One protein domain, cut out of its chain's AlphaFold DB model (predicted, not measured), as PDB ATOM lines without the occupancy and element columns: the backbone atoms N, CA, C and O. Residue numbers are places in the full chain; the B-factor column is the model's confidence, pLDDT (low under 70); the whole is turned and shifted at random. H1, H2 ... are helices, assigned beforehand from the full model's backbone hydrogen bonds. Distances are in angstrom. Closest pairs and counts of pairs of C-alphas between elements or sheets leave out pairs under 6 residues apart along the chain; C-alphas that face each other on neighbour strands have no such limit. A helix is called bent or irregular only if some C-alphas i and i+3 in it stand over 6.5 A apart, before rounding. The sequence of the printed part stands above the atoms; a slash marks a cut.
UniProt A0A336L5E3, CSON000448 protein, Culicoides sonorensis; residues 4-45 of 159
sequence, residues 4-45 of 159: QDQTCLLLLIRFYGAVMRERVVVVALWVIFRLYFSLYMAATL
ATOM      1  N   GLN A   4     -30.448   7.384 -56.985       56.09
ATOM      2  CA  GLN A   4     -30.746   8.816 -56.955       56.09
ATOM      3  C   GLN A   4     -30.543   9.458 -55.565       56.09
ATOM      4  O   GLN A   4     -30.204  10.634 -55.480       56.09
ATOM      5  N   ASP A   5     -30.680   8.696 -54.472       55.88
ATOM      6  CA  ASP A   5     -30.486   9.217 -53.107       55.88
ATOM      7  C   ASP A   5     -28.998   9.371 -52.751       55.88
ATOM      8  O   ASP A   5     -28.605  10.304 -52.045       55.88
ATOM      9  N   GLN A   6     -28.135   8.487 -53.267       57.56
ATOM     10  CA  GLN A   6     -26.692   8.562 -53.004       57.56
ATOM     11  C   GLN A   6     -26.007   9.705 -53.767       57.56
ATOM     12  O   GLN A   6     -25.045  10.286 -53.264       57.56
ATOM     13  N   THR A   7     -26.514  10.092 -54.941       68.38
ATOM     14  CA  THR A   7     -25.979  11.230 -55.705       68.38
ATOM     15  C   THR A   7     -26.354  12.573 -55.079       68.38
ATOM     16  O   THR A   7     -25.502  13.459 -55.014       68.38
ATOM     17  N   CYS A   8     -27.565  12.715 -54.528       62.25
ATOM     18  CA  CYS A   8     -27.980  13.910 -53.783       62.25
ATOM     19  C   CYS A   8     -27.121  14.148 -52.528       62.25
ATOM     20  O   CYS A   8     -26.674  15.270 -52.288       62.25
ATOM     21  N   LEU A   9     -26.818  13.092 -51.764       69.94
ATOM     22  CA  LEU A   9     -25.923  13.173 -50.602       69.94
ATOM     23  C   LEU A   9     -24.488  13.548 -50.994       69.94
ATOM     24  O   LEU A   9     -23.875  14.387 -50.337       69.94
ATOM     25  N   LEU A  10     -23.959  12.987 -52.082       70.69
ATOM     26  CA  LEU A  10     -22.619  13.325 -52.576       70.69
ATOM     27  C   LEU A  10     -22.534  14.746 -53.149       70.69
ATOM     28  O   LEU A  10     -21.493  15.388 -53.009       70.69
ATOM     29  N   LEU A  11     -23.610  15.263 -53.752       72.31
ATOM     30  CA  LEU A  11     -23.703  16.656 -54.198       72.31
ATOM     31  C   LEU A  11     -23.779  17.622 -53.015       72.31
ATOM     32  O   LEU A  11     -23.069  18.623 -53.024       72.31
ATOM     33  N   LEU A  12     -24.544  17.295 -51.970       67.94
ATOM     34  CA  LEU A  12     -24.546  18.065 -50.726       67.94
ATOM     35  C   LEU A  12     -23.165  18.040 -50.073       67.94
ATOM     36  O   LEU A  12     -22.632  19.096 -49.765       67.94
ATOM     37  N   ILE A  13     -22.520  16.881 -49.942       71.88
ATOM     38  CA  ILE A  13     -21.164  16.780 -49.376       71.88
ATOM     39  C   ILE A  13     -20.135  17.533 -50.237       71.88
ATOM     40  O   ILE A  13     -19.239  18.168 -49.684       71.88
ATOM     41  N   ARG A  14     -20.258  17.540 -51.574       70.50
ATOM     42  CA  ARG A  14     -19.411  18.369 -52.455       70.50
ATOM     43  C   ARG A  14     -19.692  19.864 -52.311       70.50
ATOM     44  O   ARG A  14     -18.743  20.638 -52.355       70.50
ATOM     45  N   PHE A  15     -20.947  20.262 -52.113       62.25
ATOM     46  CA  PHE A  15     -21.350  21.655 -51.911       62.25
ATOM     47  C   PHE A  15     -20.893  22.171 -50.537       62.25
ATOM     48  O   PHE A  15     -20.181  23.170 -50.454       62.25
ATOM     49  N   TYR A  16     -21.163  21.416 -49.468       57.94
ATOM     50  CA  TYR A  16     -20.637  21.665 -48.124       57.94
ATOM     51  C   TYR A  16     -19.101  21.617 -48.106       57.94
ATOM     52  O   TYR A  16     -18.465  22.466 -47.496       57.94
ATOM     53  N   GLY A  17     -18.476  20.692 -48.836       58.94
ATOM     54  CA  GLY A  17     -17.022  20.585 -48.978       58.94
ATOM     55  C   GLY A  17     -16.371  21.631 -49.895       58.94
ATOM     56  O   GLY A  17     -15.140  21.705 -49.937       58.94
ATOM     57  N   ALA A  18     -17.147  22.416 -50.647       56.94
ATOM     58  CA  ALA A  18     -16.681  23.596 -51.380       56.94
ATOM     59  C   ALA A  18     -16.789  24.848 -50.496       56.94
ATOM     60  O   ALA A  18     -15.820  25.595 -50.390       56.94
ATOM     61  N   VAL A  19     -17.896  24.993 -49.758       57.81
ATOM     62  CA  VAL A  19     -18.105  26.058 -48.758       57.81
ATOM     63  C   VAL A  19     -17.105  25.961 -47.591       57.81
ATOM     64  O   VAL A  19     -16.618  26.973 -47.103       57.81
ATOM     65  N   MET A  20     -16.723  24.748 -47.177       56.28
ATOM     66  CA  MET A  20     -15.784  24.507 -46.064       56.28
ATOM     67  C   MET A  20     -14.297  24.568 -46.466       56.28
ATOM     68  O   MET A  20     -13.424  24.365 -45.621       56.28
ATOM     69  N   ARG A  21     -13.982  24.809 -47.748       60.47
ATOM     70  CA  ARG A  21     -12.599  24.794 -48.268       60.47
ATOM     71  C   ARG A  21     -11.916  26.155 -48.227       60.47
ATOM     72  O   ARG A  21     -10.691  26.232 -48.317       60.47
ATOM     73  N   GLU A  22     -12.674  27.226 -48.050       62.09
ATOM     74  CA  GLU A  22     -12.105  28.547 -47.876       62.09
ATOM     75  C   GLU A  22     -11.765  28.731 -46.396       62.09
ATOM     76  O   GLU A  22     -12.642  28.871 -45.546       62.09
ATOM     77  N   ARG A  23     -10.467  28.703 -46.061       65.31
ATOM     78  CA  ARG A  23      -9.956  28.886 -44.686       65.31
ATOM     79  C   ARG A  23     -10.540  30.121 -43.987       65.31
ATOM     80  O   ARG A  23     -10.592  30.159 -42.763       65.31
ATOM     81  N   VAL A  24     -11.024  31.090 -44.761       67.06
ATOM     82  CA  VAL A  24     -11.788  32.249 -44.294       67.06
ATOM     83  C   VAL A  24     -13.087  31.892 -43.573       67.06
ATOM     84  O   VAL A  24     -13.387  32.576 -42.608       67.06
ATOM     85  N   VAL A  25     -13.824  30.830 -43.925       73.38
ATOM     86  CA  VAL A  25     -15.077  30.458 -43.231       73.38
ATOM     87  C   VAL A  25     -14.788  29.847 -41.863       73.38
ATOM     88  O   VAL A  25     -15.432  30.203 -40.885       73.38
ATOM     89  N   VAL A  26     -13.775  28.986 -41.752       76.19
ATOM     90  CA  VAL A  26     -13.364  28.415 -40.456       76.19
ATOM     91  C   VAL A  26     -12.800  29.505 -39.545       76.19
ATOM     92  O   VAL A  26     -13.143  29.556 -38.366       76.19
ATOM     93  N   VAL A  27     -11.995  30.422 -40.093       77.69
ATOM     94  CA  VAL A  27     -11.498  31.591 -39.356       77.69
ATOM     95  C   VAL A  27     -12.650  32.520 -38.974       77.69
ATOM     96  O   VAL A  27     -12.714  32.943 -37.826       77.69
ATOM     97  N   ALA A  28     -13.594  32.791 -39.878       81.81
ATOM     98  CA  ALA A  28     -14.758  33.629 -39.608       81.81
ATOM     99  C   ALA A  28     -15.659  33.013 -38.536       81.81
ATOM    100  O   ALA A  28     -16.043  33.711 -37.607       81.81
ATOM    101  N   LEU A  29     -15.935  31.710 -38.590       84.94
ATOM    102  CA  LEU A  29     -16.696  31.010 -37.556       84.94
ATOM    103  C   LEU A  29     -15.956  31.000 -36.219       84.94
ATOM    104  O   LEU A  29     -16.590  31.178 -35.186       84.94
ATOM    105  N   TRP A  30     -14.627  30.861 -36.210       82.38
ATOM    106  CA  TRP A  30     -13.835  30.934 -34.981       82.38
ATOM    107  C   TRP A  30     -13.794  32.353 -34.403       82.38
ATOM    108  O   TRP A  30     -13.873  32.529 -33.191       82.38
ATOM    109  N   VAL A  31     -13.741  33.377 -35.258       86.12
ATOM    110  CA  VAL A  31     -13.845  34.790 -34.869       86.12
ATOM    111  C   VAL A  31     -15.237  35.086 -34.325       86.12
ATOM    112  O   VAL A  31     -15.346  35.650 -33.246       86.12
ATOM    113  N   ILE A  32     -16.297  34.652 -35.006       87.94
ATOM    114  CA  ILE A  32     -17.683  34.829 -34.560       87.94
ATOM    115  C   ILE A  32     -17.913  34.086 -33.246       87.94
ATOM    116  O   ILE A  32     -18.449  34.671 -32.313       87.94
ATOM    117  N   PHE A  33     -17.448  32.841 -33.125       90.56
ATOM    118  CA  PHE A  33     -17.520  32.072 -31.885       90.56
ATOM    119  C   PHE A  33     -16.750  32.762 -30.760       90.56
ATOM    120  O   PHE A  33     -17.265  32.872 -29.656       90.56
ATOM    121  N   ARG A  34     -15.555  33.296 -31.030       87.69
ATOM    122  CA  ARG A  34     -14.751  34.026 -30.044       87.69
ATOM    123  C   ARG A  34     -15.409  35.336 -29.618       87.69
ATOM    124  O   ARG A  34     -15.398  35.651 -28.434       87.69
ATOM    125  N   LEU A  35     -15.976  36.089 -30.557       88.81
ATOM    126  CA  LEU A  35     -16.688  37.337 -30.282       88.81
ATOM    127  C   LEU A  35     -17.973  37.064 -29.501       88.81
ATOM    128  O   LEU A  35     -18.213  37.707 -28.486       88.81
ATOM    129  N   TYR A  36     -18.745  36.059 -29.912       90.19
ATOM    130  CA  TYR A  36     -19.954  35.621 -29.225       90.19
ATOM    131  C   TYR A  36     -19.648  35.087 -27.825       90.19
ATOM    132  O   TYR A  36     -20.278  35.511 -26.865       90.19
ATOM    133  N   PHE A  37     -18.638  34.227 -27.679       88.31
ATOM    134  CA  PHE A  37     -18.185  33.708 -26.390       88.31
ATOM    135  C   PHE A  37     -17.666  34.831 -25.492       88.31
ATOM    136  O   PHE A  37     -18.000  34.867 -24.317       88.31
ATOM    137  N   SER A  38     -16.915  35.795 -26.031       86.25
ATOM    138  CA  SER A  38     -16.469  36.968 -25.273       86.25
ATOM    139  C   SER A  38     -17.646  37.815 -24.788       86.25
ATOM    140  O   SER A  38     -17.652  38.235 -23.634       86.25
ATOM    141  N   LEU A  39     -18.645  38.060 -25.641       86.12
ATOM    142  CA  LEU A  39     -19.836  38.838 -25.293       86.12
ATOM    143  C   LEU A  39     -20.724  38.088 -24.286       86.12
ATOM    144  O   LEU A  39     -21.222  38.677 -23.334       86.12
ATOM    145  N   TYR A  40     -20.874  36.774 -24.468       86.38
ATOM    146  CA  TYR A  40     -21.631  35.878 -23.598       86.38
ATOM    147  C   TYR A  40     -20.975  35.748 -22.220       86.38
ATOM    148  O   TYR A  40     -21.648  35.899 -21.202       86.38
ATOM    149  N   MET A  41     -19.657  35.546 -22.171       81.31
ATOM    150  CA  MET A  41     -18.891  35.512 -20.925       81.31
ATOM    151  C   MET A  41     -18.909  36.880 -20.236       81.31
ATOM    152  O   MET A  41     -19.073  36.929 -19.026       81.31
ATOM    153  N   ALA A  42     -18.844  37.996 -20.968       78.75
ATOM    154  CA  ALA A  42     -18.983  39.333 -20.382       78.75
ATOM    155  C   ALA A  42     -20.396  39.621 -19.832       78.75
ATOM    156  O   ALA A  42     -20.529  40.306 -18.820       78.75
ATOM    157  N   ALA A  43     -21.450  39.097 -20.468       78.00
ATOM    158  CA  ALA A  43     -22.839  39.295 -20.045       78.00
ATOM    159  C   ALA A  43     -23.253  38.403 -18.861       78.00
ATOM    160  O   ALA A  43     -24.126  38.774 -18.075       78.00
ATOM    161  N   THR A  44     -22.639  37.224 -18.727       74.12
ATOM    162  CA  THR A  44     -22.989  36.224 -17.703       74.12
ATOM    163  C   THR A  44     -22.034  36.225 -16.513       74.12
ATOM    164  O   THR A  44     -22.465  36.002 -15.378       74.12
ATOM    165  N   LEU A  45     -20.752  36.542 -16.722       68.06
ATOM    166  CA  LEU A  45     -19.797  36.722 -15.636       68.06
ATOM    167  C   LEU A  45     -19.946  38.135 -15.072       68.06
ATOM    168  O   LEU A  45     -19.296  39.081 -15.515       68.06
TER     169      LEU A  45
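Overview. This is residues 4 to 45 of the 159 residues of the protein "CSON000448 protein" of Culicoides sonorensis (UniProt A0A336L5E3). Two straight helices, H2 and the shorter H1, meet near their ends at a tight bend and spread from there as a wide-open V, with no core between them. The bend is made by residues 20 to 22, and the two arms reach away from it to the ends of the printed part, Gln 4 and Leu 45. The printed part has 42 residues, with two named helices in the order H1, H2 and no named strand; the class is all helix. The whole is extended, with a radius of gyration of the C-alphas of 16.2 A and spans of 51 by 20 by 6 A.

Arrangement. H2, residues 23 to 44, is the longest helix, with 22 residues. H1, residues 4 to 19, is close to H2 but not clearly touching it, with 1 pair of C-alphas within 8 A. Their closest C-alphas are those of Val 19 and Val 25, 7.7 A apart. The lines of H1 and H2 stand at 75 degrees, about perpendicular, and their centres are 27.9 A apart. In both H1 and H2 every O i to N i+4 pair is within hydrogen-bond range.

Along the chain. H2 measures 30.9 A from C-alpha 23 at (-9.956, 28.886, -44.686) to C-alpha 44 at (-22.989, 36.224, -17.703). H1 has 16 residues and measures 22.9 A, from C-alpha 4 at (-30.746, 8.816, -56.955) to C-alpha 19. Neither helix is bent.

Size, cuts and confidence. The two C-alphas farthest apart are those of Gln 4 and Leu 45, at 51.0 A. Residues 4 to 45 stand free: no C-alpha has another within 10 A that is 8 or more residues away along the chain. The link from H1 to H2, 3 residues, is tight, and the printed part has no cut. The mean pLDDT of the printed part is 72.9, with H2 at 82 and H1 at 64. It is under 70 at residues 4 to 9, 12, 15 to 24 and 45.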